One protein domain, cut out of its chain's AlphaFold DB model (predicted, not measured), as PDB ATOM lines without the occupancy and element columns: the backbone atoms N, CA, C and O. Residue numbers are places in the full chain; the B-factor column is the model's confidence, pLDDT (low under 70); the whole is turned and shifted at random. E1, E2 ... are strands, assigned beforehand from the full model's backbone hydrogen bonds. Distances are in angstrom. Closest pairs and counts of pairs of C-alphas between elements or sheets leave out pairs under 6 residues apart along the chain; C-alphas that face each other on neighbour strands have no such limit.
ATOM      1  N   GLN A 350     -72.707  33.214 -10.148       80.94
ATOM      2  CA  GLN A 350     -74.018  33.776  -9.869       80.94
ATOM      3  C   GLN A 350     -74.249  34.986 -10.755       80.94
ATOM      4  O   GLN A 350     -73.344  35.514 -11.392       80.94
ATOM      5  N   ASN A 351     -75.470  35.468 -10.766       81.25
ATOM      6  CA  ASN A 351     -75.862  36.444 -11.744       81.25
ATOM      7  C   ASN A 351     -75.843  37.867 -11.195       81.25
ATOM      8  O   ASN A 351     -76.053  38.061 -10.003       81.25
ATOM      9  N   ILE A 352     -75.661  38.877 -12.055       83.12
ATOM     10  CA  ILE A 352     -75.780  40.272 -11.603       83.12
ATOM     11  C   ILE A 352     -77.220  40.593 -11.244       83.12
ATOM     12  O   ILE A 352     -78.129  40.431 -12.069       83.12
ATOM     13  N   ASN A 353     -77.393  41.136 -10.043       84.94
ATOM     14  CA  ASN A 353     -78.663  41.690  -9.614       84.94
ATOM     15  C   ASN A 353     -78.831  43.074 -10.236       84.94
ATOM     16  O   ASN A 353     -77.963  43.941 -10.117       84.94
ATOM     17  N   VAL A 354     -79.964  43.273 -10.901       85.38
ATOM     18  CA  VAL A 354     -80.341  44.546 -11.517       85.38
ATOM     19  C   VAL A 354     -81.467  45.139 -10.685       85.38
ATOM     20  O   VAL A 354     -82.629  44.764 -10.838       85.38
ATOM     21  N   LEU A 355     -81.116  46.045  -9.780       85.31
ATOM     22  CA  LEU A 355     -82.057  46.660  -8.852       85.31
ATOM     23  C   LEU A 355     -82.639  47.923  -9.478       85.31
ATOM     24  O   LEU A 355     -81.928  48.902  -9.706       85.31
ATOM     25  N   LYS A 356     -83.940  47.899  -9.771       84.00
ATOM     26  CA  LYS A 356     -84.674  49.067 -10.270       84.00
ATOM     27  C   LYS A 356     -85.178  49.904  -9.096       84.00
ATOM     28  O   LYS A 356     -85.714  49.356  -8.137       84.00
ATOM     29  N   THR A 357     -85.045  51.219  -9.201       81.19
ATOM     30  CA  THR A 357     -85.631  52.206  -8.285       81.19
ATOM     31  C   THR A 357     -86.444  53.224  -9.084       81.19
ATOM     32  O   THR A 357     -86.298  53.316 -10.302       81.19
ATOM     33  N   ASP A 358     -87.248  54.048  -8.408       79.50
ATOM     34  CA  ASP A 358     -88.054  55.106  -9.046       79.50
ATOM     35  C   ASP A 358     -87.220  56.177  -9.775       79.50
ATOM     36  O   ASP A 358     -87.762  57.031 -10.469       79.50
ATOM     37  N   THR A 359     -85.897  56.173  -9.594       81.56
ATOM     38  CA  THR A 359     -84.985  57.181 -10.153       81.56
ATOM     39  C   THR A 359     -83.927  56.588 -11.083       81.56
ATOM     40  O   THR A 359     -83.160  57.338 -11.702       81.56
ATOM     41  N   GLY A 360     -83.855  55.257 -11.208       82.94
ATOM     42  CA  GLY A 360     -82.800  54.613 -11.979       82.94
ATOM     43  C   GLY A 360     -82.607  53.121 -11.728       82.94
ATOM     44  O   GLY A 360     -83.502  52.407 -11.280       82.94
ATOM     45  N   VAL A 361     -81.410  52.648 -12.060       84.00
ATOM     46  CA  VAL A 361     -80.986  51.252 -11.910       84.00
ATOM     47  C   VAL A 361     -79.620  51.196 -11.235       84.00
ATOM     48  O   VAL A 361     -78.712  51.947 -11.598       84.00
ATOM     49  N   THR A 362     -79.465  50.269 -10.296       83.81
ATOM     50  CA  THR A 362     -78.186  49.912  -9.674       83.81
ATOM     51  C   THR A 362     -77.860  48.460 -10.012       83.81
ATOM     52  O   THR A 362     -78.758  47.624 -10.134       83.81
ATOM     53  N   LEU A 363     -76.576  48.153 -10.177       83.62
ATOM     54  CA  LEU A 363     -76.096  46.782 -10.339       83.62
ATOM     55  C   LEU A 363     -75.457  46.317  -9.036       83.62
ATOM     56  O   LEU A 363     -74.773  47.098  -8.383       83.62
ATOM     57  N   GLU A 364     -75.622  45.046  -8.691       85.88
ATOM     58  CA  GLU A 364     -74.854  44.414  -7.620       85.88
ATOM     59  C   GLU A 364     -74.165  43.163  -8.148       85.88
ATOM     60  O   GLU A 364     -74.794  42.315  -8.788       85.88
ATOM     61  N   ASN A 365     -72.864  43.058  -7.873       86.12
ATOM     62  CA  ASN A 365     -72.077  41.884  -8.214       86.12
ATOM     63  C   ASN A 365     -71.975  40.945  -7.007       86.12
ATOM     64  O   ASN A 365     -71.228  41.267  -6.079       86.12
ATOM     65  N   PRO A 366     -72.677  39.796  -7.005       87.19
ATOM     66  CA  PRO A 366     -72.559  38.826  -5.921       87.19
ATOM     67  C   PRO A 366     -71.260  38.006  -5.996       87.19
ATOM     68  O   PRO A 366     -70.898  37.333  -5.033       87.19
ATOM     69  N   ASN A 367     -70.531  38.058  -7.115       84.81
ATOM     70  CA  ASN A 367     -69.327  37.266  -7.332       84.81
ATOM     71  C   ASN A 367     -68.081  38.047  -6.897       84.81
ATOM     72  O   ASN A 367     -67.543  38.873  -7.642       84.81
ATOM     73  N   ALA A 368     -67.586  37.774  -5.691       84.25
ATOM     74  CA  ALA A 368     -66.360  38.389  -5.185       84.25
ATOM     75  C   ALA A 368     -65.161  38.162  -6.131       84.25
ATOM     76  O   ALA A 368     -65.008  37.089  -6.712       84.25
ATOM     77  N   ASN A 369     -64.282  39.165  -6.238       84.69
ATOM     78  CA  ASN A 369     -63.061  39.136  -7.059       84.69
ATOM     79  C   ASN A 369     -63.293  38.906  -8.565       84.69
ATOM     80  O   ASN A 369     -62.412  38.391  -9.251       84.69
ATOM     81  N   THR A 370     -64.459  39.295  -9.083       85.44
ATOM     82  CA  THR A 370     -64.745  39.262 -10.522       85.44
ATOM     83  C   THR A 370     -64.923  40.669 -11.078       85.44
ATOM     84  O   THR A 370     -65.475  41.559 -10.422       85.44
ATOM     85  N   ASP A 371     -64.457  40.857 -12.308       87.38
ATOM     86  CA  ASP A 371     -64.749  42.053 -13.082       87.38
ATOM     87  C   ASP A 371     -66.086  41.891 -13.804       87.38
ATOM     88  O   ASP A 371     -66.435  40.811 -14.278       87.38
ATOM     89  N   VAL A 372     -66.825  42.991 -13.927       86.56
ATOM     90  CA  VAL A 372     -68.109  43.020 -14.628       86.56
ATOM     91  C   VAL A 372     -68.052  44.111 -15.675       86.56
ATOM     92  O   VAL A 372     -67.645  45.234 -15.380       86.56
ATOM     93  N   TYR A 373     -68.477  43.788 -16.889       88.25
ATOM     94  CA  TYR A 373     -68.526  44.720 -18.007       88.25
ATOM     95  C   TYR A 373     -69.949  44.788 -18.554       88.25
ATOM     96  O   TYR A 373     -70.643  43.773 -18.637       88.25
ATOM     97  N   TYR A 374     -70.389  45.986 -18.927       86.00
ATOM     98  CA  TYR A 374     -71.716  46.233 -19.487       86.00
ATOM     99  C   TYR A 374     -71.642  47.225 -20.650       86.00
ATOM    100  O   TYR A 374     -70.677  47.979 -20.772       86.00
ATOM    101  N   THR A 375     -72.672  47.245 -21.490       84.12
ATOM    102  CA  THR A 375     -72.898  48.293 -22.493       84.12
ATOM    103  C   THR A 375     -74.243  48.959 -22.209       84.12
ATOM    104  O   THR A 375     -75.126  48.388 -21.567       84.12
ATOM    105  N   THR A 376     -74.410  50.198 -22.660       82.69
ATOM    106  CA  THR A 376     -75.684  50.928 -22.552       82.69
ATOM    107  C   THR A 376     -76.413  51.032 -23.888       82.69
ATOM    108  O   THR A 376     -77.564  51.453 -23.908       82.69
ATOM    109  N   ASP A 377     -75.770  50.626 -24.987       80.00
ATOM    110  CA  ASP A 377     -76.289  50.727 -26.356       80.00
ATOM    111  C   ASP A 377     -76.905  49.422 -26.883       80.00
ATOM    112  O   ASP A 377     -77.308  49.355 -28.042       80.00
ATOM    113  N   GLY A 378     -76.954  48.372 -26.060       77.56
ATOM    114  CA  GLY A 378     -77.496  47.080 -26.468       77.56
ATOM    115  C   GLY A 378     -76.452  46.085 -26.995       77.56
ATOM    116  O   GLY A 378     -76.769  44.910 -27.168       77.56
ATOM    117  N   SER A 379     -75.219  46.525 -27.265       81.75
ATOM    118  CA  SER A 379     -74.189  45.658 -27.849       81.75
ATOM    119  C   SER A 379     -73.601  44.673 -26.837       81.75
ATOM    120  O   SER A 379     -73.672  44.876 -25.628       81.75
ATOM    121  N   ASP A 380     -73.007  43.581 -27.310       83.25
ATOM    122  CA  ASP A 380     -72.323  42.655 -26.415       83.25
ATOM    123  C   ASP A 380     -71.033  43.297 -25.841       83.25
ATOM    124  O   ASP A 380     -70.180  43.735 -26.622       83.25
ATOM    125  N   PRO A 381     -70.841  43.387 -24.504       85.75
ATOM    126  CA  PRO A 381     -69.568  43.825 -23.935       85.75
ATOM    127  C   PRO A 381     -68.399  42.853 -24.184       85.75
ATOM    128  O   PRO A 381     -67.249  43.262 -24.030       85.75
ATOM    129  N   MET A 382     -68.654  41.608 -24.597       86.38
ATOM    130  CA  MET A 382     -67.639  40.718 -25.159       86.38
ATOM    131  C   MET A 382     -67.561  40.934 -26.678       86.38
ATOM    132  O   MET A 382     -68.540  40.766 -27.398       86.38
ATOM    133  N   GLY A 383     -66.393  41.345 -27.158       84.06
ATOM    134  CA  GLY A 383     -66.088  41.533 -28.571       84.06
ATOM    135  C   GLY A 383     -65.513  40.280 -29.233       84.06
ATOM    136  O   GLY A 383     -65.526  39.182 -28.671       84.06
ATOM    137  N   ALA A 384     -64.996  40.471 -30.449       89.75
ATOM    138  CA  ALA A 384     -64.434  39.406 -31.273       89.75
ATOM    139  C   ALA A 384     -63.373  38.596 -30.516       89.75
ATOM    140  O   ALA A 384     -62.480  39.160 -29.879       89.75
ATOM    141  N   ASP A 385     -63.498  37.272 -30.589       88.38
ATOM    142  CA  ASP A 385     -62.578  36.296 -30.001       88.38
ATOM    143  C   ASP A 385     -62.413  36.422 -28.472       88.38
ATOM    144  O   ASP A 385     -61.465  35.894 -27.891       88.38
ATOM    145  N   GLY A 386     -63.361  37.091 -27.806       84.75
ATOM    146  CA  GLY A 386     -63.368  37.309 -26.360       84.75
ATOM    147  C   GLY A 386     -62.616  38.556 -25.897       84.75
ATOM    148  O   GLY A 386     -62.453  38.757 -24.694       84.75
ATOM    149  N   VAL A 387     -62.164  39.416 -26.813       89.00
ATOM    150  CA  VAL A 387     -61.599  40.725 -26.453       89.00
ATOM    151  C   VAL A 387     -62.709  41.614 -25.895       89.00
ATOM    152  O   VAL A 387     -63.789  41.679 -26.472       89.00
ATOM    153  N   ILE A 388     -62.464  42.332 -24.797       87.56
ATOM    154  CA  ILE A 388     -63.442  43.285 -24.246       87.56
ATOM    155  C   ILE A 388     -63.805  44.317 -25.325       87.56
ATOM    156  O   ILE A 388     -62.929  44.946 -25.920       87.56
ATOM    157  N   SER A 389     -65.103  44.486 -25.579       89.06
ATOM    158  CA  SER A 389     -65.605  45.428 -26.580       89.06
ATOM    159  C   SER A 389     -65.183  46.858 -26.239       89.06
ATOM    160  O   SER A 389     -65.255  47.278 -25.087       89.06
ATOM    161  N   SER A 390     -64.827  47.661 -27.245       91.88
ATOM    162  CA  SER A 390     -64.525  49.091 -27.052       91.88
ATOM    163  C   SER A 390     -65.726  49.911 -26.568       91.88
ATOM    164  O   SER A 390     -65.560  51.036 -26.104       91.88
ATOM    165  N   LYS A 391     -66.935  49.347 -26.669       89.25
ATOM    166  CA  LYS A 391     -68.181  49.923 -26.152       89.25
ATOM    167  C   LYS A 391     -68.487  49.504 -24.712       89.25
ATOM    168  O   LYS A 391     -69.443  50.007 -24.124       89.25
ATOM    169  N   ALA A 392     -67.728  48.555 -24.164       88.62
ATOM    170  CA  ALA A 392     -67.942  48.042 -22.825       88.62
ATOM    171  C   ALA A 392     -67.368  48.990 -21.769       88.62
ATOM    172  O   ALA A 392     -66.267  49.523 -21.906       88.62
ATOM    173  N   VAL A 393     -68.101  49.143 -20.673       88.62
ATOM    174  CA  VAL A 393     -67.677  49.888 -19.491       88.62
ATOM    175  C   VAL A 393     -67.516  48.909 -18.337       88.62
ATOM    176  O   VAL A 393     -68.397  48.087 -18.078       88.62
ATOM    177  N   LYS A 394     -66.385  48.997 -17.630       88.31
ATOM    178  CA  LYS A 394     -66.159  48.237 -16.400       88.31
ATOM    179  C   LYS A 394     -67.058  48.787 -15.294       88.31
ATOM    180  O   LYS A 394     -67.053  49.985 -15.013       88.31
ATOM    181  N   TYR A 395     -67.835  47.915 -14.672       85.00
ATOM    182  CA  TYR A 395     -68.647  48.239 -13.508       85.00
ATOM    183  C   TYR A 395     -67.761  48.520 -12.293       85.00
ATOM    184  O   TYR A 395     -66.841  47.761 -11.983       85.00
ATOM    185  N   THR A 396     -68.110  49.583 -11.574       85.19
ATOM    186  CA  THR A 396     -67.522  49.931 -10.280       85.19
ATOM    187  C   THR A 396     -68.622  49.891  -9.219       85.19
ATOM    188  O   THR A 396     -69.711  50.417  -9.477       85.19
ATOM    189  N   PRO A 397     -68.387  49.309  -8.028       81.81
ATOM    190  CA  PRO A 397     -69.353  49.338  -6.934       81.81
ATOM    191  C   PRO A 397     -69.932  50.739  -6.694       81.81
ATOM    192  O   PRO A 397     -69.186  51.710  -6.590       81.81
ATOM    193  N   GLY A 398     -71.264  50.844  -6.643       75.75
ATOM    194  CA  GLY A 398     -71.973  52.124  -6.506       75.75
ATOM    195  C   GLY A 398     -72.301  52.838  -7.825       75.75
ATOM    196  O   GLY A 398     -72.807  53.959  -7.790       75.75
ATOM    197  N   THR A 399     -72.052  52.217  -8.986       79.81
ATOM    198  CA  THR A 399     -72.501  52.755 -10.285       79.81
ATOM    199  C   THR A 399     -74.031  52.861 -10.314       79.81
ATOM    200  O   THR A 399     -74.725  51.862 -10.130       79.81
ATOM    201  N   PHE A 400     -74.547  54.065 -10.583       80.94
ATOM    202  CA  PHE A 400     -75.978  54.363 -10.668       80.94
ATOM    203  C   PHE A 400     -76.351  54.872 -12.063       80.94
ATOM    204  O   PHE A 400     -75.794  55.864 -12.542       80.94
ATOM    205  N   PHE A 401     -77.322  54.222 -12.704       81.12
ATOM    206  CA  PHE A 401     -77.850  54.622 -14.006       81.12
ATOM    207  C   PHE A 401     -79.132  55.419 -13.813       81.12
ATOM    208  O   PHE A 401     -80.165  54.855 -13.455       81.12
ATOM    209  N   LYS A 402     -79.078  56.732 -14.057       74.75
ATOM    210  CA  LYS A 402     -80.269  57.587 -14.011       74.75
ATOM    211  C   LYS A 402     -81.284  57.144 -15.061       74.75
ATOM    212  O   LYS A 402     -80.921  56.872 -16.205       74.75
ATOM    213  N   GLN A 403     -82.557  57.136 -14.682       64.31
ATOM    214  CA  GLN A 403     -83.646  56.973 -15.632       64.31
ATOM    215  C   GLN A 403     -83.711  58.224 -16.520       64.31
ATOM    216  O   GLN A 403     -84.171  59.281 -16.095       64.31
ATOM    217  N   ASN A 404     -83.211  58.129 -17.750       56.56
ATOM    218  CA  ASN A 404     -83.400  59.184 -18.739       56.56
ATOM    219  C   ASN A 404     -84.729  58.942 -19.466       56.56
ATOM    220  O   ASN A 404     -84.977  57.836 -19.946       56.56
ATOM    221  N   ASN A 405     -85.552  59.985 -19.620       44.41
ATOM    222  CA  ASN A 405     -86.831  59.953 -20.360       44.41
ATOM    223  C   ASN A 405     -86.684  59.649 -21.871       44.41
ATOM    224  O   ASN A 405     -87.661  59.672 -22.613       44.41
ATOM    225  N   THR A 406     -85.471  59.353 -22.334       41.03
ATOM    226  CA  THR A 406     -85.129  59.012 -23.714       41.03
ATOM    227  C   THR A 406     -84.038  57.945 -23.712       41.03
ATOM    228  O   THR A 406     -82.870  58.296 -23.805       41.03
ATOM    229  N   THR A 407     -84.421  56.678 -23.517       41.50
ATOM    230  CA  THR A 407     -84.012  55.484 -24.295       41.50
ATOM    231  C   THR A 407     -84.325  54.215 -23.502       41.50
ATOM    232  O   THR A 407     -83.709  53.937 -22.475       41.50
ATOM    233  N   ASN A 408     -85.270  53.432 -24.022       42.97
ATOM    234  CA  ASN A 408     -85.445  52.027 -23.675       42.97
ATOM    235  C   ASN A 408     -84.283  51.211 -24.267       42.97
ATOM    236  O   ASN A 408     -83.896  51.456 -25.407       42.97
ATOM    237  N   ASN A 409     -83.826  50.209 -23.509       40.12
ATOM    238  CA  ASN A 409     -82.905  49.119 -23.881       40.12
ATOM    239  C   ASN A 409     -81.409  49.341 -23.593       40.12
ATOM    240  O   ASN A 409     -80.583  49.356 -24.500       40.12
ATOM    241  N   ALA A 410     -81.035  49.362 -22.311       39.66
ATOM    242  CA  ALA A 410     -79.705  48.888 -21.931       39.66
ATOM    243  C   ALA A 410     -79.677  47.353 -22.063       39.66
ATOM    244  O   ALA A 410     -80.385  46.672 -21.316       39.66
ATOM    245  N   CYS A 411     -78.870  46.785 -22.971       37.12
ATOM    246  CA  CYS A 411     -78.460  45.386 -22.803       37.12
ATOM    247  C   CYS A 411     -77.381  45.334 -21.733       37.12
ATOM    248  O   CYS A 411     -76.183  45.332 -21.995       37.12
ATOM    249  N   LEU A 412     -77.834  45.176 -20.497       40.66
ATOM    250  CA  LEU A 412     -77.106  44.295 -19.604       40.66
ATOM    251  C   LEU A 412     -77.112  42.934 -20.291       40.66
ATOM    252  O   LEU A 412     -78.150  42.520 -20.816       40.66
ATOM    253  N   HIS A 413     -75.984  42.240 -20.331       40.66
ATOM    254  CA  HIS A 413     -76.025  40.844 -20.729       40.66
ATOM    255  C   HIS A 413     -76.678  40.052 -19.591       40.66
ATOM    256  O   HIS A 413     -76.032  39.605 -18.657       40.66
ATOM    257  N   ASN A 414     -78.004  40.071 -19.682       32.81
ATOM    258  CA  ASN A 414     -79.101  39.404 -18.999       32.81
ATOM    259  C   ASN A 414     -80.236  39.495 -20.031       32.81
ATOM    260  O   ASN A 414     -81.152  40.314 -19.897       32.81
ATOM    261  N   LYS A 415     -80.141  38.765 -21.149       27.38
ATOM    262  CA  LYS A 415     -81.226  38.765 -22.135       27.38
ATOM    263  C   LYS A 415     -82.373  37.924 -21.550       27.38
ATOM    264  O   LYS A 415     -82.327  36.708 -21.595       27.38
ATOM    265  N   GLN A 416     -83.347  38.637 -20.970       24.92
ATOM    266  CA  GLN A 416     -84.615  38.192 -20.362       24.92
ATOM    267  C   GLN A 416     -84.535  37.333 -19.085       24.92
ATOM    268  O   GLN A 416     -84.293  36.140 -19.139       24.92
ATOM    269  N   LEU A 417     -84.839  37.971 -17.940       26.14
ATOM    270  CA  LEU A 417     -85.326  37.370 -16.675       26.14
ATOM    271  C   LEU A 417     -84.684  36.029 -16.277       26.14
ATOM    272  O   LEU A 417     -85.340  35.092 -15.847       26.14
ATOM    273  N   GLY A 418     -83.374  35.972 -16.401       25.92
ATOM    274  CA  GLY A 418     -82.539  34.841 -16.061       25.92
ATOM    275  C   GLY A 418     -81.156  35.430 -16.062       25.92
ATOM    276  O   GLY A 418     -80.555  35.681 -17.103       25.92
ATOM    277  N   SER A 419     -80.767  35.878 -14.886       29.36
ATOM    278  CA  SER A 419     -79.571  36.654 -14.671       29.36
ATOM    279  C   SER A 419     -78.341  35.806 -15.130       29.36
ATOM    280  O   SER A 419     -78.482  34.593 -15.090       29.36
ATOM    281  N   ASN A 420     -77.199  36.352 -15.596       31.50
ATOM    282  CA  ASN A 420     -75.983  35.618 -16.018       31.50
ATOM    283  C   ASN A 420     -74.706  36.468 -16.042       31.50
ATOM    284  O   ASN A 420     -74.694  37.593 -16.533       31.50
ATOM    285  N   GLN A 421     -73.601  35.908 -15.540       35.41
ATOM    286  CA  GLN A 421     -72.258  36.502 -15.547       35.41
ATOM    287  C   GLN A 421     -71.280  35.690 -16.392       35.41
ATOM    288  O   GLN A 421     -71.300  34.465 -16.373       35.41
ATOM    289  N   ARG A 422     -70.395  36.397 -17.103       41.06
ATOM    290  CA  ARG A 422     -69.518  35.870 -18.153       41.06
ATOM    291  C   ARG A 422     -68.057  35.920 -17.705       41.06
ATOM    292  O   ARG A 422     -67.584  36.986 -17.322       41.06
ATOM    293  N   GLN A 423     -67.396  34.760 -17.723       35.69
ATOM    294  CA  GLN A 423     -65.937  34.595 -17.619       35.69
ATOM    295  C   GLN A 423     -65.348  34.312 -18.987       35.69
ATOM    296  O   GLN A 423     -65.882  33.362 -19.628       35.69
TER     297      GLN A 423
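What this domain is: This is residues 350 to 423 of the 423 residues of an uncharacterized protein of Listeria riparia FSL S10-1204 (UniProt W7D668). This domain has little regular structure: a small three-stranded sheet at one end, from which residues 365 to 399 make a long loop that folds back to the last strand, and a tail of residues 403 to 423. A short antiparallel pairing, residues 373 to 374 with 393 to 394, joins the loop's two legs. The printed part has 74 residues, and the named strands E1, E2 and E3 hold only 13 of them; the class is all strand, and in this order along the chain the three form a meander, each strand the antiparallel neighbour of the one before. It is compact, radius of gyration of the C-alphas 12.2 A, spanning 37 by 26 by 22 A.

Where its parts are: E1, residues 353 to 357, begins at C-alpha (-78.663, 41.690, -9.614) and measures 12.7 A. E2, residues 360 to 364, measures 13.6 A. E3, residues 400 to 402, measures 6.3 A and ends at (-80.269, 57.587, -14.011).

How they stand to each other: Hairpin E1 and E2 stands at 155 degrees, with N 355 and O 362 2.9 A apart, within hydrogen-bond range. Hairpin E2 and E3 stands at 161 degrees, with N 401 and O 361 also 2.9 A apart. Edge strands E1 and E3 are apart.

The domain as a whole: The farthest C-alphas, Asp 358 and Asp 385, are 38.0 A apart. The printed part has no cut; the link E2 to E3 is long. Residues 403 to 423 have pLDDT under 70.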